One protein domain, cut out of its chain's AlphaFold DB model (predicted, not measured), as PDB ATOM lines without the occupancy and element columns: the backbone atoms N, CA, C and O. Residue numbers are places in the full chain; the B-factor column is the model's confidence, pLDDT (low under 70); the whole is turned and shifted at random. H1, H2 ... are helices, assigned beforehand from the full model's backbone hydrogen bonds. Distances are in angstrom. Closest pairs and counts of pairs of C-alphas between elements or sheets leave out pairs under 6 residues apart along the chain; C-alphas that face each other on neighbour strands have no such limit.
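AT A GLANCE: This is residues 5 to 173 of the 289 residues of an uncharacterized protein of Lysobacter enzymogenes (UniProt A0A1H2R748). Five longer helices cross one another in a compact body, with H4 in the middle: H2 packs closely on one side of it and H7 on the other, while H1 and H5 pack on H2 and on each other, making a triangle of helices with it. The two short helices H3 and H6 sit towards the H7 end of the body, and long loops run at both ends of its longest axis. The printed part has 169 residues with seven named helices, H1 to H7 in order along the chain, and no named strand; its class is all helix. It is compact, with a radius of gyration of the C-alphas of 15.7 A, and rounded, with spans of 41 by 34 by 32 A.

IN THESE COORDINATES: H1 is residues 5 to 24, 28.7 A long, from C-alpha 5 at (-10.654, 0.237, -7.130). H2, residues 44 to 63, measures 28.9 A. H3 is residues 73 to 76, 5.5 A. H4, residues 85 to 104, measures 29.2 A and begins with C-alpha 85 at (-22.920, 0.898, 17.258). H5 is residues 108 to 120, 18.5 A, and H6 is residues 141 to 144, 5.6 A. H7, residues 157 to 172, measures 22.3 A and ends with C-alpha 172 at (-21.212, 23.039, 12.042).

HOW THE PARTS SIT: H4 is the hub, touching four other helices. It touches H2 the same way at a steep tilt of 46 degrees, the closest C-alphas, those of Ala 51 and Gly 98, being 3.7 A apart. With residues 89 to 97 alone it touches H7, the same way at a steep tilt of 54 degrees; the closest C-alphas are those of Trp 93 and Val 167, 5.8 A. H2 touches H5 opposite ways at a shallow tilt of 33 degrees, only just short of steep, closest at C-alphas 48 and 115, 6.0 A. H1, with residues 12 to 20 alone, touches H2 opposite ways at a steep tilt of 49 degrees, closest at C-alphas 16 and 49, 5.5 A. H3 and H7 only just touch, with 3 pairs of C-alphas within 8 A, the closest Asp 73 and Val 160 at 7.2 A. H4 and H6 only just touch, also with 3 pairs, the closest Pro 85 and Leu 143 at 6.7 A. H1 and H4 are apart, as are H2 and H7. Each O i to N i+4 pair is within hydrogen-bond range in H1, H4, H5 and H7, and 15 of 16 are in H2; H3 and H6 are too short for such a pair.

THE WHOLE: The two C-alphas farthest apart are those of Asp 33 and Ser 139, 46.1 A. The printed part has no cut. The links H1 to H2, H5 to H6 and H6 to H7 are long; H4 to H5 is tight. Mean pLDDT of the printed part is 83.9; residue 5, residues 62 to 83, residue 148 and residue 173 are under 70.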
ATOM      1  N   MET A   5     -10.118  -0.225  -8.414       65.00
ATOM      2  CA  MET A   5     -10.654   0.237  -7.130       65.00
ATOM      3  C   MET A   5      -9.915  -0.315  -5.904       65.00
ATOM      4  O   MET A   5      -9.703   0.417  -4.938       65.00
ATOM      5  N   SER A   6      -9.555  -1.603  -5.897       70.44
ATOM      6  CA  SER A   6      -8.883  -2.214  -4.742       70.44
ATOM      7  C   SER A   6      -7.464  -1.685  -4.573       70.44
ATOM      8  O   SER A   6      -7.001  -1.526  -3.445       70.44
ATOM      9  N   ASP A   7      -6.802  -1.362  -5.683       78.12
ATOM     10  CA  ASP A   7      -5.432  -0.855  -5.673       78.12
ATOM     11  C   ASP A   7      -5.381   0.587  -5.150       78.12
ATOM     12  O   ASP A   7      -4.503   0.926  -4.355       78.12
ATOM     13  N   ILE A   8      -6.376   1.413  -5.493       82.12
ATOM     14  CA  ILE A   8      -6.504   2.780  -4.966       82.12
ATOM     15  C   ILE A   8      -6.839   2.768  -3.469       82.12
ATOM     16  O   ILE A   8      -6.185   3.483  -2.710       82.12
ATOM     17  N   LYS A   9      -7.774   1.912  -3.019       78.00
ATOM     18  CA  LYS A   9      -8.066   1.714  -1.580       78.00
ATOM     19  C   LYS A   9      -6.809   1.374  -0.800       78.00
ATOM     20  O   LYS A   9      -6.473   2.053   0.166       78.00
ATOM     21  N   ARG A  10      -6.095   0.344  -1.259       86.12
ATOM     22  CA  ARG A  10      -4.865  -0.110  -0.615       86.12
ATOM     23  C   ARG A  10      -3.810   0.996  -0.612       86.12
ATOM     24  O   ARG A  10      -3.137   1.168   0.395       86.12
ATOM     25  N   GLY A  11      -3.679   1.761  -1.695       90.88
ATOM     26  CA  GLY A  11      -2.751   2.890  -1.776       90.88
ATOM     27  C   GLY A  11      -3.033   3.979  -0.737       90.88
ATOM     28  O   GLY A  11      -2.120   4.375  -0.018       90.88
ATOM     29  N   ILE A  12      -4.290   4.417  -0.616       92.75
ATOM     30  CA  ILE A  12      -4.700   5.435   0.368       92.75
ATOM     31  C   ILE A  12      -4.466   4.935   1.796       92.75
ATOM     32  O   ILE A  12      -3.926   5.668   2.622       92.75
ATOM     33  N   GLU A  13      -4.816   3.680   2.075       91.06
ATOM     34  CA  GLU A  13      -4.622   3.087   3.398       91.06
ATOM     35  C   GLU A  13      -3.132   3.002   3.773       91.06
ATOM     36  O   GLU A  13      -2.740   3.347   4.886       91.06
ATOM     37  N   GLN A  14      -2.275   2.582   2.838       96.12
ATOM     38  CA  GLN A  14      -0.827   2.544   3.054       96.12
ATOM     39  C   GLN A  14      -0.233   3.945   3.245       96.12
ATOM     40  O   GLN A  14       0.660   4.115   4.077       96.12
ATOM     41  N   ASP A  15      -0.742   4.946   2.521       96.56
ATOM     42  CA  ASP A  15      -0.375   6.346   2.736       96.56
ATOM     43  C   ASP A  15      -0.775   6.808   4.146       96.56
ATOM     44  O   ASP A  15       0.049   7.424   4.821       96.56
ATOM     45  N   ALA A  16      -1.965   6.448   4.638       97.06
ATOM     46  CA  ALA A  16      -2.401   6.788   5.992       97.06
ATOM     47  C   ALA A  16      -1.417   6.272   7.058       97.06
ATOM     48  O   ALA A  16      -0.939   7.045   7.889       97.06
ATOM     49  N   TYR A  17      -1.031   4.992   6.999       97.94
ATOM     50  CA  TYR A  17      -0.034   4.439   7.924       97.94
ATOM     51  C   TYR A  17       1.313   5.156   7.827       97.94
ATOM     52  O   TYR A  17       1.909   5.498   8.848       97.94
ATOM     53  N   ARG A  18       1.785   5.420   6.602       98.12
ATOM     54  CA  ARG A  18       3.057   6.111   6.366       98.12
ATOM     55  C   ARG A  18       3.076   7.498   6.999       98.12
ATOM     56  O   ARG A  18       4.046   7.845   7.667       98.12
ATOM     57  N   TYR A  19       2.026   8.288   6.780       98.44
ATOM     58  CA  TYR A  19       1.935   9.629   7.350       98.44
ATOM     59  C   TYR A  19       1.812   9.596   8.867       98.44
ATOM     60  O   TYR A  19       2.479  10.382   9.536       98.44
ATOM     61  N   TYR A  20       1.011   8.680   9.414       98.00
ATOM     62  CA  TYR A  20       0.869   8.561  10.858       98.00
ATOM     63  C   TYR A  20       2.195   8.184  11.529       98.00
ATOM     64  O   TYR A  20       2.582   8.837  12.493       98.00
ATOM     65  N   GLU A  21       2.932   7.195  11.007       98.00
ATOM     66  CA  GLU A  21       4.277   6.834  11.495       98.00
ATOM     67  C   GLU A  21       5.215   8.053  11.478       98.00
ATOM     68  O   GLU A  21       5.867   8.354  12.478       98.00
ATOM     69  N   GLN A  22       5.230   8.809  10.375       98.00
ATOM     70  CA  GLN A  22       6.077   9.994  10.229       98.00
ATOM     71  C   GLN A  22       5.722  11.117  11.221       98.00
ATOM     72  O   GLN A  22       6.623  11.772  11.742       98.00
ATOM     73  N   LEU A  23       4.432  11.374  11.446       97.94
ATOM     74  CA  LEU A  23       3.955  12.488  12.273       97.94
ATOM     75  C   LEU A  23       3.945  12.152  13.770       97.94
ATOM     76  O   LEU A  23       4.216  13.023  14.593       97.94
ATOM     77  N   SER A  24       3.670  10.894  14.121       96.69
ATOM     78  CA  SER A  24       3.650  10.419  15.511       96.69
ATOM     79  C   SER A  24       5.012   9.978  16.037       96.69
ATOM     80  O   SER A  24       5.207   9.914  17.250       96.69
ATOM     81  N   GLY A  25       5.944   9.635  15.144       96.44
ATOM     82  CA  GLY A  25       7.209   8.998  15.502       96.44
ATOM     83  C   GLY A  25       7.062   7.546  15.976       96.44
ATOM     84  O   GLY A  25       8.048   6.951  16.410       96.44
ATOM     85  N   GLN A  26       5.858   6.963  15.918       94.56
ATOM     86  CA  GLN A  26       5.619   5.570  16.287       94.56
ATOM     87  C   GLN A  26       5.972   4.641  15.130       94.56
ATOM     88  O   GLN A  26       5.380   4.735  14.059       94.56
ATOM     89  N   THR A  27       6.878   3.694  15.367       96.62
ATOM     90  CA  THR A  27       7.174   2.631  14.402       96.62
ATOM     91  C   THR A  27       5.997   1.667  14.299       96.62
ATOM     92  O   THR A  27       5.629   1.005  15.272       96.62
ATOM     93  N   LEU A  28       5.439   1.553  13.102       96.69
ATOM     94  CA  LEU A  28       4.272   0.743  12.796       96.69
ATOM     95  C   LEU A  28       4.667  -0.629  12.237       96.69
ATOM     96  O   LEU A  28       5.676  -0.785  11.546       96.69
ATOM     97  N   GLN A  29       3.854  -1.655  12.510       96.00
ATOM     98  CA  GLN A  29       4.137  -3.007  12.023       96.00
ATOM     99  C   GLN A  29       4.027  -3.103  10.498       96.00
ATOM    100  O   GLN A  29       3.135  -2.528   9.866       96.00
ATOM    101  N   ARG A  30       4.924  -3.893   9.906       96.56
ATOM    102  CA  ARG A  30       5.000  -4.153   8.466       96.56
ATOM    103  C   ARG A  30       4.881  -5.649   8.189       96.56
ATOM    104  O   ARG A  30       5.283  -6.478   9.001       96.56
ATOM    105  N   ARG A  31       4.334  -5.992   7.026       94.81
ATOM    106  CA  ARG A  31       4.351  -7.340   6.455       94.81
ATOM    107  C   ARG A  31       5.729  -7.640   5.860       94.81
ATOM    108  O   ARG A  31       6.555  -6.748   5.678       94.81
ATOM    109  N   ALA A  32       5.946  -8.900   5.486       94.50
ATOM    110  CA  ALA A  32       7.186  -9.348   4.849       94.50
ATOM    111  C   ALA A  32       7.500  -8.626   3.523       94.50
ATOM    112  O   ALA A  32       8.663  -8.506   3.156       94.50
ATOM    113  N   ASP A  33       6.481  -8.121   2.820       92.75
ATOM    114  CA  ASP A  33       6.627  -7.354   1.574       92.75
ATOM    115  C   ASP A  33       6.947  -5.860   1.801       92.75
ATOM    116  O   ASP A  33       7.013  -5.091   0.845       92.75
ATOM    117  N   GLY A  34       7.125  -5.432   3.057       92.25
ATOM    118  CA  GLY A  34       7.405  -4.046   3.443       92.25
ATOM    119  C   GLY A  34       6.169  -3.148   3.572       92.25
ATOM    120  O   GLY A  34       6.285  -2.040   4.110       92.25
ATOM    121  N   SER A  35       4.987  -3.613   3.144       94.00
ATOM    122  CA  SER A  35       3.721  -2.890   3.333       94.00
ATOM    123  C   SER A  35       3.310  -2.868   4.805       94.00
ATOM    124  O   SER A  35       3.578  -3.809   5.546       94.00
ATOM    125  N   PHE A  36       2.635  -1.814   5.254       95.38
ATOM    126  CA  PHE A  36       2.102  -1.726   6.613       95.38
ATOM    127  C   PHE A  36       1.021  -2.777   6.847       95.38
ATOM    128  O   PHE A  36       0.104  -2.926   6.028       95.38
ATOM    129  N   ALA A  37       1.127  -3.500   7.962       93.25
ATOM    130  CA  ALA A  37       0.103  -4.428   8.417       93.25
ATOM    131  C   ALA A  37      -1.147  -3.666   8.892       93.25
ATOM    132  O   ALA A  37      -1.050  -2.523   9.335       93.25
ATOM    133  N   GLY A  38      -2.314  -4.308   8.781       89.69
ATOM    134  CA  GLY A  38      -3.565  -3.761   9.311       89.69
ATOM    135  C   GLY A  38      -3.481  -3.633  10.832       89.69
ATOM    136  O   GLY A  38      -3.277  -4.654  11.482       89.69
ATOM    137  N   GLN A  39      -3.587  -2.422  11.382       91.88
ATOM    138  CA  GLN A  39      -3.479  -2.170  12.824       91.88
ATOM    139  C   GLN A  39      -4.101  -0.821  13.225       91.88
ATOM    140  O   GLN A  39      -4.377   0.027  12.374       91.88
ATOM    141  N   GLY A  40      -4.255  -0.624  14.534       86.62
ATOM    142  CA  GLY A  40      -5.070   0.446  15.104       86.62
ATOM    143  C   GLY A  40      -6.529   0.008  15.151       86.62
ATOM    144  O   GLY A  40      -7.039  -0.524  14.164       86.62
ATOM    145  N   HIS A  41      -7.157   0.147  16.314       90.31
ATOM    146  CA  HIS A  41      -8.578  -0.149  16.485       90.31
ATOM    147  C   HIS A  41      -9.127   0.684  17.636       90.31
ATOM    148  O   HIS A  41      -8.649   0.550  18.766       90.31
ATOM    149  N   ASN A  42     -10.121   1.528  17.355       88.88
ATOM    150  CA  ASN A  42     -10.743   2.408  18.342       88.88
ATOM    151  C   ASN A  42      -9.742   3.328  19.068       88.88
ATOM    152  O   ASN A  42      -9.934   3.670  20.240       88.88
ATOM    153  N   ASP A  43      -8.655   3.689  18.381       93.88
ATOM    154  CA  ASP A  43      -7.540   4.484  18.893       93.88
ATOM    155  C   ASP A  43      -7.209   5.673  17.968       93.88
ATOM    156  O   ASP A  43      -7.924   5.980  17.010       93.88
ATOM    157  N   ALA A  44      -6.122   6.392  18.264       96.06
ATOM    158  CA  ALA A  44      -5.706   7.553  17.479       96.06
ATOM    159  C   ALA A  44      -5.243   7.207  16.052       96.06
ATOM    160  O   ALA A  44      -5.458   8.010  15.142       96.06
ATOM    161  N   LEU A  45      -4.629   6.035  15.840       96.88
ATOM    162  CA  LEU A  45      -4.219   5.589  14.507       96.88
ATOM    163  C   LEU A  45      -5.450   5.242  13.670       96.88
ATOM    164  O   LEU A  45      -5.521   5.605  12.498       96.88
ATOM    165  N   ASP A  46      -6.418   4.570  14.279       95.56
ATOM    166  CA  ASP A  46      -7.681   4.220  13.645       95.56
ATOM    167  C   ASP A  46      -8.470   5.472  13.233       95.56
ATOM    168  O   ASP A  46      -8.750   5.685  12.051       95.56
ATOM    169  N   ALA A  47      -8.671   6.402  14.171       96.81
ATOM    170  CA  ALA A  47      -9.319   7.684  13.904       96.81
ATOM    171  C   ALA A  47      -8.636   8.470  12.772       96.81
ATOM    172  O   ALA A  47      -9.297   8.989  11.867       96.81
ATOM    173  N   PHE A  48      -7.299   8.525  12.793       98.12
ATOM    174  CA  PHE A  48      -6.512   9.154  11.738       98.12
ATOM    175  C   PHE A  48      -6.726   8.475  10.381       98.12
ATOM    176  O   PHE A  48      -6.906   9.162   9.376       98.12
ATOM    177  N   ARG A  49      -6.708   7.135  10.330       96.44
ATOM    178  CA  ARG A  49      -6.899   6.370   9.089       96.44
ATOM    179  C   ARG A  49      -8.268   6.627   8.479       96.44
ATOM    180  O   ARG A  49      -8.334   6.843   7.268       96.44
ATOM    181  N   HIS A  50      -9.321   6.648   9.293       95.44
ATOM    182  CA  HIS A  50     -10.680   6.963   8.855       95.44
ATOM    183  C   HIS A  50     -10.768   8.379   8.268       95.44
ATOM    184  O   HIS A  50     -11.167   8.554   7.110       95.44
ATOM    185  N   ALA A  51     -10.278   9.381   9.004       96.75
ATOM    186  CA  ALA A  51     -10.289  10.771   8.555       96.75
ATOM    187  C   ALA A  51      -9.462  10.987   7.276       96.75
ATOM    188  O   ALA A  51      -9.955  11.541   6.292       96.75
ATOM    189  N   TYR A  52      -8.221  10.499   7.246       97.19
ATOM    190  CA  TYR A  52      -7.342  10.648   6.089       97.19
ATOM    191  C   TYR A  52      -7.912   9.956   4.849       97.19
ATOM    192  O   TYR A  52      -7.918  10.531   3.759       97.19
ATOM    193  N   THR A  53      -8.413   8.728   5.006       93.75
ATOM    194  CA  THR A  53      -8.975   7.961   3.890       93.75
ATOM    195  C   THR A  53     -10.189   8.668   3.308       93.75
ATOM    196  O   THR A  53     -10.253   8.859   2.093       93.75
ATOM    197  N   SER A  54     -11.107   9.125   4.161       92.06
ATOM    198  CA  SER A  54     -12.298   9.861   3.732       92.06
ATOM    199  C   SER A  54     -11.945  11.180   3.043       92.06
ATOM    200  O   SER A  54     -12.444  11.442   1.951       92.06
ATOM    201  N   GLY A  55     -11.003  11.958   3.587       93.56
ATOM    202  CA  GLY A  55     -10.541  13.195   2.949       93.56
ATOM    203  C   GLY A  55      -9.839  12.968   1.607       93.56
ATOM    204  O   GLY A  55     -10.077  13.699   0.644       93.56
ATOM    205  N   ARG A  56      -9.014  11.919   1.486       92.62
ATOM    206  CA  ARG A  56      -8.353  11.574   0.215       92.62
ATOM    207  C   ARG A  56      -9.341  11.124  -0.843       92.62
ATOM    208  O   ARG A  56      -9.167  11.468  -2.011       92.62
ATOM    209  N   VAL A  57     -10.357  10.366  -0.447       87.88
ATOM    210  CA  VAL A  57     -11.464   9.995  -1.328       87.88
ATOM    211  C   VAL A  57     -12.187  11.246  -1.817       87.88
ATOM    212  O   VAL A  57     -12.401  11.353  -3.022       87.88
ATOM    213  N   THR A  58     -12.502  12.201  -0.934       86.50
ATOM    214  CA  THR A  58     -13.129  13.477  -1.315       86.50
ATOM    215  C   THR A  58     -12.302  14.204  -2.375       86.50
ATOM    216  O   THR A  58     -12.807  14.466  -3.467       86.50
ATOM    217  N   GLN A  59     -11.005  14.399  -2.126       88.00
ATOM    218  CA  GLN A  59     -10.096  15.058  -3.072       88.00
ATOM    219  C   GLN A  59     -10.042  14.339  -4.431       88.00
ATOM    220  O   GLN A  59     -10.093  14.975  -5.478       88.00
ATOM    221  N   LEU A  60      -9.990  13.003  -4.439       84.25
ATOM    222  CA  LEU A  60      -9.967  12.222  -5.682       84.25
ATOM    223  C   LEU A  60     -11.318  12.196  -6.408       84.25
ATOM    224  O   LEU A  60     -11.349  12.021  -7.624       84.25
ATOM    225  N   SER A  61     -12.427  12.346  -5.685       72.56
ATOM    226  CA  SER A  61     -13.771  12.348  -6.264       72.56
ATOM    227  C   SER A  61     -14.094  13.631  -7.029       72.56
ATOM    228  O   SER A  61     -14.814  13.565  -8.025       72.56
ATOM    229  N   MET A  62     -13.510  14.767  -6.626       63.22
ATOM    230  CA  MET A  62     -13.581  16.021  -7.383       63.22
ATOM    231  C   MET A  62     -12.855  15.912  -8.731       63.22
ATOM    232  O   MET A  62     -13.371  16.370  -9.750       63.22
ATOM    233  N   ASP A  63     -11.701  15.244  -8.750       56.00
ATOM    234  CA  ASP A  63     -10.892  15.062  -9.960       56.00
ATOM    235  C   ASP A  63     -11.395  13.918 -10.857       56.00
ATOM    236  O   ASP A  63     -11.103  13.879 -12.055       56.00
ATOM    237  N   GLN A  64     -12.124  12.945 -10.296       58.03
ATOM    238  CA  GLN A  64     -12.508  11.721 -10.996       58.03
ATOM    239  C   GLN A  64     -13.958  11.308 -10.687       58.03
ATOM    240  O   GLN A  64     -14.252  10.685  -9.665       58.03
ATOM    241  N   GLN A  65     -14.860  11.550 -11.650       45.44
ATOM    242  CA  GLN A  65     -16.304  11.235 -11.602       45.44
ATOM    243  C   GLN A  65     -16.663   9.775 -11.221       45.44
ATOM    244  O   GLN A  65     -17.825   9.488 -10.932       45.44
ATOM    245  N   TRP A  66     -15.715   8.828 -11.219       50.84
ATOM    246  CA  TRP A  66     -15.972   7.411 -10.928       50.84
ATOM    247  C   TRP A  66     -15.880   7.029  -9.437       50.84
ATOM    248  O   TRP A  66     -16.433   5.993  -9.057       50.84
ATOM    249  N   VAL A  67     -15.240   7.837  -8.577       50.34
ATOM    250  CA  VAL A  67     -15.087   7.551  -7.128       50.34
ATOM    251  C   VAL A  67     -16.412   7.752  -6.367       50.34
ATOM    252  O   VAL A  67     -16.642   7.139  -5.325       50.34
ATOM    253  N   ALA A  68     -17.340   8.517  -6.948       45.25
ATOM    254  CA  ALA A  68     -18.627   8.918  -6.374       45.25
ATOM    255  C   ALA A  68     -19.648   7.781  -6.130       45.25
ATOM    256  O   ALA A  68     -20.765   8.054  -5.700       45.25
ATOM    257  N   ARG A  69     -19.323   6.511  -6.423       41.91
ATOM    258  CA  ARG A  69     -20.307   5.412  -6.385       41.91
ATOM    259  C   ARG A  69     -20.329   4.526  -5.135       41.91
ATOM    260  O   ARG A  69     -21.218   3.686  -5.113       41.91
ATOM    261  N   SER A  70     -19.426   4.669  -4.150       50.34
ATOM    262  CA  SER A  70     -19.495   3.986  -2.823       50.34
ATOM    263  C   SER A  70     -18.139   4.060  -2.089       50.34
ATOM    264  O   SER A  70     -17.385   3.081  -2.066       50.34
ATOM    265  N   TYR A  71     -17.781   5.199  -1.491       55.84
ATOM    266  CA  TYR A  71     -16.649   5.274  -0.553       55.84
ATOM    267  C   TYR A  71     -17.038   6.040   0.712       55.84
ATOM    268  O   TYR A  71     -17.576   7.142   0.640       55.84
ATOM    269  N   GLY A  72     -16.730   5.449   1.865       55.97
ATOM    270  CA  GLY A  72     -16.974   6.015   3.190       55.97
ATOM    271  C   GLY A  72     -18.056   5.233   3.915       55.97
ATOM    272  O   GLY A  72     -17.746   4.291   4.628       55.97
ATOM    273  N   ASP A  73     -19.317   5.569   3.660       54.81
ATOM    274  CA  ASP A  73     -20.434   5.116   4.499       54.81
ATOM    275  C   ASP A  73     -20.886   3.676   4.211       54.81
ATOM    276  O   ASP A  73     -21.383   2.996   5.099       54.81
ATOM    277  N   ASP A  74     -20.696   3.172   2.984       56.78
ATOM    278  CA  ASP A  74     -21.133   1.817   2.605       56.78
ATOM    279  C   ASP A  74     -20.308   0.697   3.274       56.78
ATOM    280  O   ASP A  74     -20.755  -0.450   3.306       56.78
ATOM    281  N   ASN A  75     -19.128   1.016   3.828       58.59
ATOM    282  CA  ASN A  75     -18.348   0.079   4.647       58.59
ATOM    283  C   ASN A  75     -18.965  -0.129   6.046       58.59
ATOM    284  O   ASN A  75     -18.605  -1.088   6.715       58.59
ATOM    285  N   GLU A  76     -19.917   0.715   6.456       54.84
ATOM    286  CA  GLU A  76     -20.579   0.660   7.767       54.84
ATOM    287  C   GLU A  76     -21.940  -0.064   7.710       54.84
ATOM    288  O   GLU A  76     -22.750   0.043   8.627       54.84
ATOM    289  N   ILE A  77     -22.260  -0.744   6.598       54.22
ATOM    290  CA  ILE A  77     -23.625  -1.210   6.310       54.22
ATOM    291  C   ILE A  77     -23.697  -2.729   6.166       54.22
ATOM    292  O   ILE A  77     -23.063  -3.342   5.304       54.22
ATOM    293  N   GLY A  78     -24.621  -3.321   6.924       50.41
ATOM    294  CA  GLY A  78     -25.053  -4.708   6.763       50.41
ATOM    295  C   GLY A  78     -24.153  -5.763   7.426       50.41
ATOM    296  O   GLY A  78     -23.122  -5.457   8.014       50.41
ATOM    297  N   PRO A  79     -24.518  -7.054   7.308       49.28
ATOM    298  CA  PRO A  79     -23.962  -8.158   8.108       49.28
ATOM    299  C   PRO A  79     -22.493  -8.514   7.812       49.28
ATOM    300  O   PRO A  79     -21.971  -9.478   8.361       49.28
ATOM    301  N   LYS A  80     -21.831  -7.791   6.899       46.12
ATOM    302  CA  LYS A  80     -20.421  -8.005   6.532       46.12
ATOM    303  C   LYS A  80     -19.448  -7.188   7.389       46.12
ATOM    304  O   LYS A  80     -18.255  -7.476   7.339       46.12
ATOM    305  N   HIS A  81     -19.960  -6.228   8.159       52.06
ATOM    306  CA  HIS A  81     -19.197  -5.360   9.056       52.06
ATOM    307  C   HIS A  81     -19.926  -5.227  10.404       52.06
ATOM    308  O   HIS A  81     -20.433  -4.152  10.709       52.06
ATOM    309  N   PRO A  82     -20.074  -6.330  11.166       57.25
ATOM    310  CA  PRO A  82     -20.703  -6.288  12.478       57.25
ATOM    311  C   PRO A  82     -19.769  -5.582  13.467       57.25
ATOM    312  O   PRO A  82     -18.914  -6.219  14.077       57.25
ATOM    313  N   ASN A  83     -19.906  -4.263  13.581       64.00
ATOM    314  CA  ASN A  83     -19.186  -3.465  14.564       64.00
ATOM    315  C   ASN A  83     -20.162  -2.982  15.638       64.00
ATOM    316  O   ASN A  83     -21.381  -2.904  15.434       64.00
ATOM    317  N   ASP A  84     -19.635  -2.650  16.814       76.25
ATOM    318  CA  ASP A  84     -20.473  -2.067  17.854       76.25
ATOM    319  C   ASP A  84     -21.055  -0.724  17.353       76.25
ATOM    320  O   ASP A  84     -20.345   0.069  16.732       76.25
ATOM    321  N   PRO A  85     -22.326  -0.385  17.643       79.81
ATOM    322  CA  PRO A  85     -22.920   0.898  17.258       79.81
ATOM    323  C   PRO A  85     -22.112   2.133  17.660       79.81
ATOM    324  O   PRO A  85     -22.301   3.202  17.072       79.81
ATOM    325  N   ARG A  86     -21.273   2.033  18.696       83.38
ATOM    326  CA  ARG A  86     -20.369   3.105  19.119       83.38
ATOM    327  C   ARG A  86     -19.150   3.230  18.207       83.38
ATOM    328  O   ARG A  86     -18.729   4.359  17.973       83.38
ATOM    329  N   GLU A  87     -18.630   2.118  17.690       87.69
ATOM    330  CA  GLU A  87     -17.523   2.077  16.719       87.69
ATOM    331  C   GLU A  87     -17.960   2.744  15.418       87.69
ATOM    332  O   GLU A  87     -17.390   3.760  15.034       87.69
ATOM    333  N   HIS A  88     -19.098   2.320  14.857       86.44
ATOM    334  CA  HIS A  88     -19.663   2.952  13.661       86.44
ATOM    335  C   HIS A  88     -19.836   4.473  13.805       86.44
ATOM    336  O   HIS A  88     -19.605   5.238  12.876       86.44
ATOM    337  N   ARG A  89     -20.246   4.953  14.983       89.94
ATOM    338  CA  ARG A  89     -20.394   6.393  15.253       89.94
ATOM    339  C   ARG A  89     -19.061   7.130  15.310       89.94
ATOM    340  O   ARG A  89     -18.987   8.260  14.832       89.94
ATOM    341  N   MET A  90     -18.042   6.522  15.918       93.25
ATOM    342  CA  MET A  90     -16.678   7.051  15.913       93.25
ATOM    343  C   MET A  90     -16.155   7.140  14.474       93.25
ATOM    344  O   MET A  90     -15.653   8.192  14.075       93.25
ATOM    345  N   ASP A  91     -16.356   6.093  13.681       92.62
ATOM    346  CA  ASP A  91     -15.912   6.026  12.291       92.62
ATOM    347  C   ASP A  91     -16.624   7.057  11.419       92.62
ATOM    348  O   ASP A  91     -15.967   7.807  10.699       92.62
ATOM    349  N   LEU A  92     -17.950   7.175  11.531       91.56
ATOM    350  CA  LEU A  92     -18.738   8.180  10.813       91.56
ATOM    351  C   LEU A  92     -18.342   9.612  11.202       91.56
ATOM    352  O   LEU A  92     -18.195  10.460  10.319       91.56
ATOM    353  N   TRP A  93     -18.089   9.878  12.492       93.94
ATOM    354  CA  TRP A  93     -17.563  11.172  12.942       93.94
ATOM    355  C   TRP A  93     -16.219  11.490  12.289       93.94
ATOM    356  O   TRP A  93     -16.038  12.554  11.694       93.94
ATOM    357  N   ASN A  94     -15.270  10.560  12.380       96.31
ATOM    358  CA  ASN A  94     -13.923  10.753  11.857       96.31
ATOM    359  C   ASN A  94     -13.918  10.857  10.329       96.31
ATOM    360  O   ASN A  94     -13.183  11.675   9.775       96.31
ATOM    361  N   ASN A  95     -14.776  10.095   9.648       94.44
ATOM    362  CA  ASN A  95     -14.973  10.174   8.207       94.44
ATOM    363  C   ASN A  95     -15.466  11.563   7.789       94.44
ATOM    364  O   ASN A  95     -14.891  12.151   6.876       94.44
ATOM    365  N   GLU A  96     -16.478  12.115   8.463       93.38
ATOM    366  CA  GLU A  96     -17.004  13.452   8.162       93.38
ATOM    367  C   GLU A  96     -15.972  14.560   8.411       93.38
ATOM    368  O   GLU A  96     -15.779  15.417   7.547       93.38
ATOM    369  N   VAL A  97     -15.242  14.518   9.535       94.75
ATOM    370  CA  VAL A  97     -14.110  15.437   9.762       94.75
ATOM    371  C   VAL A  97     -13.095  15.312   8.624       94.75
ATOM    372  O   VAL A  97     -12.642  16.316   8.077       94.75
ATOM    373  N   GLY A  98     -12.777  14.081   8.224       95.31
ATOM    374  CA  GLY A  98     -11.905  13.782   7.096       95.31
ATOM    375  C   GLY A  98     -12.350  14.426   5.786       95.31
ATOM    376  O   GLY A  98     -11.531  15.043   5.109       95.31
ATOM    377  N   ARG A  99     -13.639  14.324   5.436       93.25
ATOM    378  CA  ARG A  99     -14.202  14.921   4.212       93.25
ATOM    379  C   ARG A  99     -14.031  16.438   4.197       93.25
ATOM    380  O   ARG A  99     -13.499  16.957   3.222       93.25
ATOM    381  N   ARG A 100     -14.381  17.111   5.299       93.06
ATOM    382  CA  ARG A 100     -14.241  18.572   5.455       93.06
ATOM    383  C   ARG A 100     -12.786  19.020   5.324       93.06
ATOM    384  O   ARG A 100     -12.478  19.925   4.559       93.06
ATOM    385  N   LEU A 101     -11.868  18.326   5.999       95.00
ATOM    386  CA  LEU A 101     -10.434  18.591   5.854       95.00
ATOM    387  C   LEU A 101      -9.936  18.311   4.429       95.00
ATOM    388  O   LEU A 101      -9.032  18.994   3.959       95.00
ATOM    389  N   GLY A 102     -10.506  17.318   3.745       93.38
ATOM    390  CA  GLY A 102     -10.217  17.004   2.346       93.38
ATOM    391  C   GLY A 102     -10.589  18.138   1.392       93.38
ATOM    392  O   GLY A 102      -9.787  18.449   0.512       93.38
ATOM    393  N   ASP A 103     -11.747  18.770   1.599       91.06
ATOM    394  CA  ASP A 103     -12.210  19.930   0.822       91.06
ATOM    395  C   ASP A 103     -11.319  21.169   1.030       91.06
ATOM    396  O   ASP A 103     -11.120  21.962   0.111       91.06
ATOM    397  N   GLU A 104     -10.764  21.338   2.231       91.94
ATOM    398  CA  GLU A 104      -9.924  22.491   2.586       91.94
ATOM    399  C   GLU A 104      -8.436  22.306   2.258       91.94
ATOM    400  O   GLU A 104      -7.716  23.281   2.024       91.94
ATOM    401  N   ALA A 105      -7.936  21.070   2.316       94.81
ATOM    402  CA  ALA A 105      -6.516  20.789   2.192       94.81
ATOM    403  C   ALA A 105      -6.024  20.928   0.747       94.81
ATOM    404  O   ALA A 105      -6.620  20.425  -0.203       94.81
ATOM    405  N   SER A 106      -4.835  21.506   0.598       92.00
ATOM    406  CA  SER A 106      -4.175  21.723  -0.699       92.00
ATOM    407  C   SER A 106      -3.676  20.439  -1.383       92.00
ATOM    408  O   SER A 106      -3.270  20.460  -2.544       92.00
ATOM    409  N   GLY A 107      -3.675  19.311  -0.671       92.56
ATOM    410  CA  GLY A 107      -3.245  18.016  -1.183       92.56
ATOM    411  C   GLY A 107      -3.031  16.993  -0.072       92.56
ATOM    412  O   GLY A 107      -3.354  17.229   1.092       92.56
ATOM    413  N   LYS A 108      -2.459  15.838  -0.428       95.38
ATOM    414  CA  LYS A 108      -2.361  14.689   0.483       95.38
ATOM    415  C   LYS A 108      -1.457  14.907   1.703       95.38
ATOM    416  O   LYS A 108      -1.761  14.376   2.764       95.38
ATOM    417  N   ASP A 109      -0.371  15.668   1.564       97.38
ATOM    418  CA  ASP A 109       0.557  15.946   2.673       97.38
ATOM    419  C   ASP A 109      -0.050  16.931   3.683       97.38
ATOM    420  O   ASP A 109       0.107  16.766   4.891       97.38
ATOM    421  N   ASP A 110      -0.753  17.953   3.186       97.88
ATOM    422  CA  ASP A 110      -1.474  18.940   3.998       97.88
ATOM    423  C   ASP A 110      -2.651  18.281   4.731       97.88
ATOM    424  O   ASP A 110      -2.777  18.412   5.946       97.88
ATOM    425  N   LEU A 111      -3.426  17.450   4.022       98.12
ATOM    426  CA  LEU A 111      -4.490  16.649   4.625       98.12
ATOM    427  C   LEU A 111      -3.957  15.767   5.762       98.12
ATOM    428  O   LEU A 111      -4.541  15.745   6.839       98.12
ATOM    429  N   ALA A 112      -2.833  15.073   5.555       98.44
ATOM    430  CA  ALA A 112      -2.229  14.243   6.594       98.44
ATOM    431  C   ALA A 112      -1.880  15.047   7.855       98.44
ATOM    432  O   ALA A 112      -2.197  14.619   8.961       98.44
ATOM    433  N   LYS A 113      -1.264  16.225   7.708       98.31
ATOM    434  CA  LYS A 113      -0.933  17.087   8.854       98.31
ATOM    435  C   LYS A 113      -2.188  17.531   9.599       98.31
ATOM    436  O   LYS A 113      -2.253  17.365  10.811       98.31
ATOM    437  N   ARG A 114      -3.210  17.990   8.872       98.38
ATOM    438  CA  ARG A 114      -4.494  18.418   9.447       98.38
ATOM    439  C   ARG A 114      -5.224  17.287  10.163       98.38
ATOM    440  O   ARG A 114      -5.713  17.488  11.267       98.38
ATOM    441  N   CYS A 115      -5.264  16.085   9.582       98.25
ATOM    442  CA  CYS A 115      -5.847  14.913  10.239       98.25
ATOM    443  C   CYS A 115      -5.093  14.551  11.528       98.25
ATOM    444  O   CYS A 115      -5.718  14.186  12.520       98.25
ATOM    445  N   TYR A 116      -3.762  14.669  11.540       98.06
ATOM    446  CA  TYR A 116      -2.960  14.393  12.734       98.06
ATOM    447  C   TYR A 116      -3.150  15.461  13.823       98.06
ATOM    448  O   TYR A 116      -3.332  15.138  14.998       98.06
ATOM    449  N   GLU A 117      -3.192  16.738  13.445       96.56
ATOM    450  CA  GLU A 117      -3.555  17.831  14.351       96.56
ATOM    451  C   GLU A 117      -4.962  17.620  14.928       96.56
ATOM    452  O   GLU A 117      -5.153  17.713  16.138       96.56
ATOM    453  N   ALA A 118      -5.929  17.224  14.095       94.31
ATOM    454  CA  ALA A 118      -7.287  16.901  14.519       94.31
ATOM    455  C   ALA A 118      -7.345  15.708  15.498       94.31
ATOM    456  O   ALA A 118      -8.160  15.707  16.420       94.31
ATOM    457  N   ALA A 119      -6.474  14.704  15.339       94.94
ATOM    458  CA  ALA A 119      -6.347  13.587  16.279       94.94
ATOM    459  C   ALA A 119      -5.807  14.028  17.648       94.94
ATOM    460  O   ALA A 119      -6.230  13.519  18.685       94.94
ATOM    461  N   THR A 120      -4.870  14.978  17.657       90.88
ATOM    462  CA  THR A 120      -4.162  15.418  18.870       90.88
ATOM    463  C   THR A 120      -4.891  16.518  19.638       90.88
ATOM    464  O   THR A 120      -4.771  16.586  20.860       90.88
ATOM    465  N   ASN A 121      -5.678  17.354  18.960       86.81
ATOM    466  CA  ASN A 121      -6.442  18.440  19.580       86.81
ATOM    467  C   ASN A 121      -7.871  18.037  20.005       86.81
ATOM    468  O   ASN A 121      -8.625  18.882  20.488       86.81
ATOM    469  N   GLY A 122      -8.248  16.766  19.822       88.31
ATOM    470  CA  GLY A 122      -9.559  16.229  20.198       88.31
ATOM    471  C   GLY A 122     -10.677  16.466  19.178       88.31
ATOM    472  O   GLY A 122     -11.829  16.137  19.460       88.31
ATOM    473  N   THR A 123     -10.382  17.001  17.990       91.44
ATOM    474  CA  THR A 123     -11.378  17.137  16.912       91.44
ATOM    475  C   THR A 123     -11.855  15.765  16.437       91.44
ATOM    476  O   THR A 123     -13.064  15.531  16.366       91.44
ATOM    477  N   LEU A 124     -10.928  14.836  16.182       95.19
ATOM    478  CA  LEU A 124     -11.266  13.431  15.957       95.19
ATOM    479  C   LEU A 124     -11.648  12.748  17.272       95.19
ATOM    480  O   LEU A 124     -11.207  13.136  18.356       95.19
ATOM    481  N   ILE A 125     -12.463  11.706  17.158       94.62
ATOM    482  CA  ILE A 125     -12.783  10.796  18.253       94.62
ATOM    483  C   ILE A 125     -11.779   9.649  18.191       94.62
ATOM    484  O   ILE A 125     -11.789   8.878  17.240       94.62
ATOM    485  N   THR A 126     -10.906   9.545  19.193       94.00
ATOM    486  CA  THR A 126      -9.817   8.549  19.262       94.00
ATOM    487  C   THR A 126     -10.072   7.455  20.301       94.00
ATOM    488  O   THR A 126      -9.169   6.695  20.634       94.00
ATOM    489  N   SER A 127     -11.278   7.408  20.876       91.50
ATOM    490  CA  SER A 127     -11.672   6.419  21.879       91.50
ATOM    491  C   SER A 127     -13.190   6.266  21.937       91.50
ATOM    492  O   SER A 127     -13.918   7.260  21.949       91.50
ATOM    493  N   LEU A 128     -13.672   5.033  22.121       87.00
ATOM    494  CA  LEU A 128     -15.100   4.748  22.322       87.00
ATOM    495  C   LEU A 128     -15.698   5.351  23.598       87.00
ATOM    496  O   LEU A 128     -16.921   5.376  23.738       87.00
ATOM    497  N   ASN A 129     -14.874   5.833  24.530       83.38
ATOM    498  CA  ASN A 129     -15.338   6.527  25.733       83.38
ATOM    499  C   ASN A 129     -15.668   8.003  25.482       83.38
ATOM    500  O   ASN A 129     -16.128   8.688  26.397       83.38
ATOM    501  N   ASP A 130     -15.453   8.504  24.264       85.31
ATOM    502  CA  ASP A 130     -15.797   9.872  23.922       85.31
ATOM    503  C   ASP A 130     -17.303  10.108  24.083       85.31
ATOM    504  O   ASP A 130     -18.158   9.416  23.518       85.31
ATOM    505  N   THR A 131     -17.634  11.109  24.894       81.44
ATOM    506  CA  THR A 131     -19.024  11.427  25.225       81.44
ATOM    507  C   THR A 131     -19.827  11.897  24.015       81.44
ATOM    508  O   THR A 131     -21.052  11.784  24.044       81.44
ATOM    509  N   ARG A 132     -19.178  12.385  22.947       83.94
ATOM    510  CA  ARG A 132     -19.840  12.801  21.702       83.94
ATOM    511  C   ARG A 132     -20.539  11.633  21.018       83.94
ATOM    512  O   ARG A 132     -21.646  11.830  20.534       83.94
ATOM    513  N   ILE A 133     -19.969  10.423  21.070       84.25
ATOM    514  CA  ILE A 133     -20.557   9.210  20.474       84.25
ATOM    515  C   ILE A 133     -21.981   8.982  20.992       84.25
ATOM    516  O   ILE A 133     -22.895   8.724  20.216       84.25
ATOM    517  N   GLY A 134     -22.193   9.118  22.305       77.44
ATOM    518  CA  GLY A 134     -23.503   8.894  22.927       77.44
ATOM    519  C   GLY A 134     -24.577   9.915  22.537       77.44
ATOM    520  O   GLY A 134     -25.739   9.730  22.879       77.44
ATOM    521  N   GLN A 135     -24.195  10.986  21.846       78.06
ATOM    522  CA  GLN A 135     -25.089  12.078  21.467       78.06
ATOM    523  C   GLN A 135     -25.484  12.013  19.991       78.06
ATOM    524  O   GLN A 135     -26.330  12.788  19.561       78.06
ATOM    525  N   LEU A 136     -24.889  11.092  19.229       80.94
ATOM    526  CA  LEU A 136     -25.211  10.852  17.828       80.94
ATOM    527  C   LEU A 136     -26.315   9.804  17.743       80.94
ATOM    528  O   LEU A 136     -26.132   8.666  18.185       80.94
ATOM    529  N   TYR A 137     -27.453  10.180  17.173       80.25
ATOM    530  CA  TYR A 137     -28.669   9.382  17.122       80.25
ATOM    531  C   TYR A 137     -28.986   8.737  18.492       80.25
ATOM    532  O   TYR A 137     -28.916   7.512  18.637       80.25
ATOM    533  N   PRO A 138     -29.282   9.545  19.532       74.62
ATOM    534  CA  PRO A 138     -29.403   9.071  20.916       74.62
ATOM    535  C   PRO A 138     -30.623   8.168  21.150       74.62
ATOM    536  O   PRO A 138     -30.652   7.407  22.114       74.62
ATOM    537  N   SER A 139     -31.620   8.227  20.262       75.81
ATOM    538  CA  SER A 139     -32.804   7.361  20.271       75.81
ATOM    539  C   SER A 139     -32.587   6.013  19.576       75.81
ATOM    540  O   SER A 139     -33.542   5.260  19.391       75.81
ATOM    541  N   ASP A 140     -31.351   5.687  19.189       81.38
ATOM    542  CA  ASP A 140     -31.015   4.405  18.583       81.38
ATOM    543  C   ASP A 140     -31.243   3.237  19.567       81.38
ATOM    544  O   ASP A 140     -30.512   3.108  20.558       81.38
ATOM    545  N   PRO A 141     -32.205   2.336  19.291       79.94
ATOM    546  CA  PRO A 141     -32.520   1.224  20.183       79.94
ATOM    547  C   PRO A 141     -31.355   0.236  20.346       79.94
ATOM    548  O   PRO A 141     -31.296  -0.477  21.347       79.94
ATOM    549  N   ARG A 142     -30.396   0.200  19.412       82.94
ATOM    550  CA  ARG A 142     -29.236  -0.706  19.478       82.94
ATOM    551  C   ARG A 142     -28.292  -0.369  20.622       82.94
ATOM    552  O   ARG A 142     -27.656  -1.272  21.154       82.94
ATOM    553  N   LEU A 143     -28.248   0.892  21.058       77.38
ATOM    554  CA  LEU A 143     -27.447   1.300  22.217       77.38
ATOM    555  C   LEU A 143     -27.931   0.646  23.524       77.38
ATOM    556  O   LEU A 143     -27.164   0.566  24.480       77.38
ATOM    557  N   GLN A 144     -29.178   0.165  23.554       79.31
ATOM    558  CA  GLN A 144     -29.788  -0.504  24.707       79.31
ATOM    559  C   GLN A 144     -29.705  -2.038  24.639       79.31
ATOM    560  O   GLN A 144     -30.012  -2.715  25.619       79.31
ATOM    561  N   ARG A 145     -29.308  -2.608  23.494       81.06
ATOM    562  CA  ARG A 145     -29.166  -4.064  23.321       81.06
ATOM    563  C   ARG A 145     -27.898  -4.571  24.005       81.06
ATOM    564  O   ARG A 145     -26.950  -3.804  24.105       81.06
ATOM    565  N   PRO A 146     -27.812  -5.824  24.472       79.31
ATOM    566  CA  PRO A 146     -26.565  -6.372  25.008       79.31
ATOM    567  C   PRO A 146     -25.491  -6.528  23.916       79.31
ATOM    568  O   PRO A 146     -25.801  -6.642  22.733       79.31
ATOM    569  N   GLN A 147     -24.215  -6.518  24.308       73.81
ATOM    570  CA  GLN A 147     -23.103  -6.781  23.387       73.81
ATOM    571  C   GLN A 147     -23.172  -8.225  22.858       73.81
ATOM    572  O   GLN A 147     -23.485  -9.139  23.624       73.81
ATOM    573  N   GLY A 148     -22.888  -8.428  21.568       69.19
ATOM    574  CA  GLY A 148     -23.012  -9.727  20.896       69.19
ATOM    575  C   GLY A 148     -24.434 -10.086  20.442       69.19
ATOM    576  O   GLY A 148     -24.651 -11.191  19.946       69.19
ATOM    577  N   ASP A 149     -25.408  -9.182  20.608       76.81
ATOM    578  CA  ASP A 149     -26.715  -9.290  19.955       76.81
ATOM    579  C   ASP A 149     -26.554  -9.000  18.447       76.81
ATOM    580  O   ASP A 149     -26.137  -7.895  18.091       76.81
ATOM    581  N   PRO A 150     -26.911  -9.931  17.543       73.50
ATOM    582  CA  PRO A 150     -26.802  -9.711  16.102       73.50
ATOM    583  C   PRO A 150     -27.569  -8.479  15.608       73.50
ATOM    584  O   PRO A 150     -27.191  -7.876  14.609       73.50
ATOM    585  N   GLU A 151     -28.644  -8.077  16.292       75.69
ATOM    586  CA  GLU A 151     -29.410  -6.878  15.946       75.69
ATOM    587  C   GLU A 151     -28.804  -5.587  16.512       75.69
ATOM    588  O   GLU A 151     -29.271  -4.495  16.171       75.69
ATOM    589  N   ARG A 152     -27.801  -5.676  17.394       75.44
ATOM    590  CA  ARG A 152     -27.024  -4.518  17.860       75.44
ATOM    591  C   ARG A 152     -26.067  -4.050  16.772       75.44
ATOM    592  O   ARG A 152     -25.942  -2.854  16.578       75.44
ATOM    593  N   GLU A 153     -25.462  -4.967  16.034       71.56
ATOM    594  CA  GLU A 153     -24.344  -4.692  15.114       71.56
ATOM    595  C   GLU A 153     -24.801  -4.403  13.669       71.56
ATOM    596  O   GLU A 153     -23.995  -4.211  12.764       71.56
ATOM    597  N   LEU A 154     -26.115  -4.364  13.423       75.12
ATOM    598  CA  LEU A 154     -26.678  -4.085  12.103       75.12
ATOM    599  C   LEU A 154     -27.051  -2.605  11.965       75.12
ATOM    600  O   LEU A 154     -28.101  -2.159  12.443       75.12
ATOM    601  N   MET A 155     -26.215  -1.849  11.249       76.44
ATOM    602  CA  MET A 155     -26.561  -0.517  10.752       76.44
ATOM    603  C   MET A 155     -27.193  -0.556   9.361       76.44
ATOM    604  O   MET A 155     -26.678  -1.167   8.422       76.44
ATOM    605  N   THR A 156     -28.354   0.094   9.231       82.00
ATOM    606  CA  THR A 156     -29.002   0.328   7.939       82.00
ATOM    607  C   THR A 156     -28.516   1.642   7.322       82.00
ATOM    608  O   THR A 156     -27.999   2.520   8.012       82.00
ATOM    609  N   LYS A 157     -28.757   1.826   6.016       79.62
ATOM    610  CA  LYS A 157     -28.518   3.106   5.320       79.62
ATOM    611  C   LYS A 157     -29.203   4.288   6.003       79.62
ATOM    612  O   LYS A 157     -28.636   5.374   6.073       79.62
ATOM    613  N   GLU A 158     -30.423   4.079   6.488       81.50
ATOM    614  CA  GLU A 158     -31.189   5.131   7.152       81.50
ATOM    615  C   GLU A 158     -30.557   5.521   8.491       81.50
ATOM    616  O   GLU A 158     -30.500   6.700   8.831       81.50
ATOM    617  N   ASP A 159     -30.027   4.546   9.226       83.69
ATOM    618  CA  ASP A 159     -29.355   4.808  10.494       83.69
ATOM    619  C   ASP A 159     -28.049   5.570  10.313       83.69
ATOM    620  O   ASP A 159     -27.796   6.532  11.036       83.69
ATOM    621  N   VAL A 160     -27.244   5.172   9.325       83.62
ATOM    622  CA  VAL A 160     -26.015   5.887   8.962       83.62
ATOM    623  C   VAL A 160     -26.342   7.329   8.571       83.62
ATOM    624  O   VAL A 160     -25.689   8.255   9.040       83.62
ATOM    625  N   ALA A 161     -27.414   7.552   7.803       79.94
ATOM    626  CA  ALA A 161     -27.858   8.898   7.441       79.94
ATOM    627  C   ALA A 161     -28.307   9.739   8.654       79.94
ATOM    628  O   ALA A 161     -28.086  10.951   8.668       79.94
ATOM    629  N   LYS A 162     -28.932   9.128   9.671       83.94
ATOM    630  CA  LYS A 162     -29.278   9.811  10.932       83.94
ATOM    631  C   LYS A 162     -28.022  10.194  11.714       83.94
ATOM    632  O   LYS A 162     -27.899  11.346  12.113       83.94
ATOM    633  N   VAL A 163     -27.069   9.270  11.862       85.25
ATOM    634  CA  VAL A 163     -25.793   9.548  12.539       85.25
ATOM    635  C   VAL A 163     -25.018  10.643  11.807       85.25
ATOM    636  O   VAL A 163     -24.640  11.620  12.439       85.25
ATOM    637  N   ASN A 164     -24.849  10.545  10.486       84.25
ATOM    638  CA  ASN A 164     -24.145  11.560   9.695       84.25
ATOM    639  C   ASN A 164     -24.798  12.941   9.797       84.25
ATOM    640  O   ASN A 164     -24.092  13.938   9.902       84.25
ATOM    641  N   ARG A 165     -26.135  13.017   9.832       83.75
ATOM    642  CA  ARG A 165     -26.840  14.284  10.071       83.75
ATOM    643  C   ARG A 165     -26.444  14.906  11.410       83.75
ATOM    644  O   ARG A 165     -26.145  16.098  11.451       83.75
ATOM    645  N   ASP A 166     -26.432  14.113  12.478       82.94
ATOM    646  CA  ASP A 166     -26.074  14.592  13.815       82.94
ATOM    647  C   ASP A 166     -24.587  14.960  13.907       82.94
ATOM    648  O   ASP A 166     -24.241  15.953  14.547       82.94
ATOM    649  N   VAL A 167     -23.710  14.209  13.229       88.12
ATOM    650  CA  VAL A 167     -22.279  14.524  13.111       88.12
ATOM    651  C   VAL A 167     -22.088  15.869  12.413       88.12
ATOM    652  O   VAL A 167     -21.456  16.756  12.985       88.12
ATOM    653  N   SER A 168     -22.643  16.056  11.210       85.81
ATOM    654  CA  SER A 168     -22.499  17.314  10.470       85.81
ATOM    655  C   SER A 168     -23.059  18.488  11.274       85.81
ATOM    656  O   SER A 168     -22.391  19.510  11.404       85.81
ATOM    657  N   HIS A 169     -24.222  18.317  11.915       82.12
ATOM    658  CA  HIS A 169     -24.793  19.339  12.793       82.12
ATOM    659  C   HIS A 169     -23.854  19.701  13.954       82.12
ATOM    660  O   HIS A 169     -23.665  20.884  14.239       82.12
ATOM    661  N   ALA A 170     -23.258  18.704  14.617       81.25
ATOM    662  CA  ALA A 170     -22.335  18.911  15.732       81.25
ATOM    663  C   ALA A 170     -21.015  19.582  15.314       81.25
ATOM    664  O   ALA A 170     -20.417  20.295  16.119       81.25
ATOM    665  N   LEU A 171     -20.557  19.354  14.081       83.38
ATOM    666  CA  LEU A 171     -19.356  19.987  13.531       83.38
ATOM    667  C   LEU A 171     -19.619  21.416  13.028       83.38
ATOM    668  O   LEU A 171     -18.744  22.267  13.164       83.38
ATOM    669  N   ASP A 172     -20.807  21.692  12.483       78.88
ATOM    670  CA  ASP A 172     -21.212  23.039  12.042       78.88
ATOM    671  C   ASP A 172     -21.505  23.974  13.221       78.88
ATOM    672  O   ASP A 172     -21.285  25.183  13.143       78.88
ATOM    673  N   HIS A 173     -21.973  23.402  14.329       69.94
ATOM    674  CA  HIS A 173     -22.297  24.113  15.558       69.94
ATOM    675  C   HIS A 173     -21.416  23.562  16.684       69.94
ATOM    676  O   HIS A 173     -21.916  22.827  17.545       69.94
TER     677      HIS A 173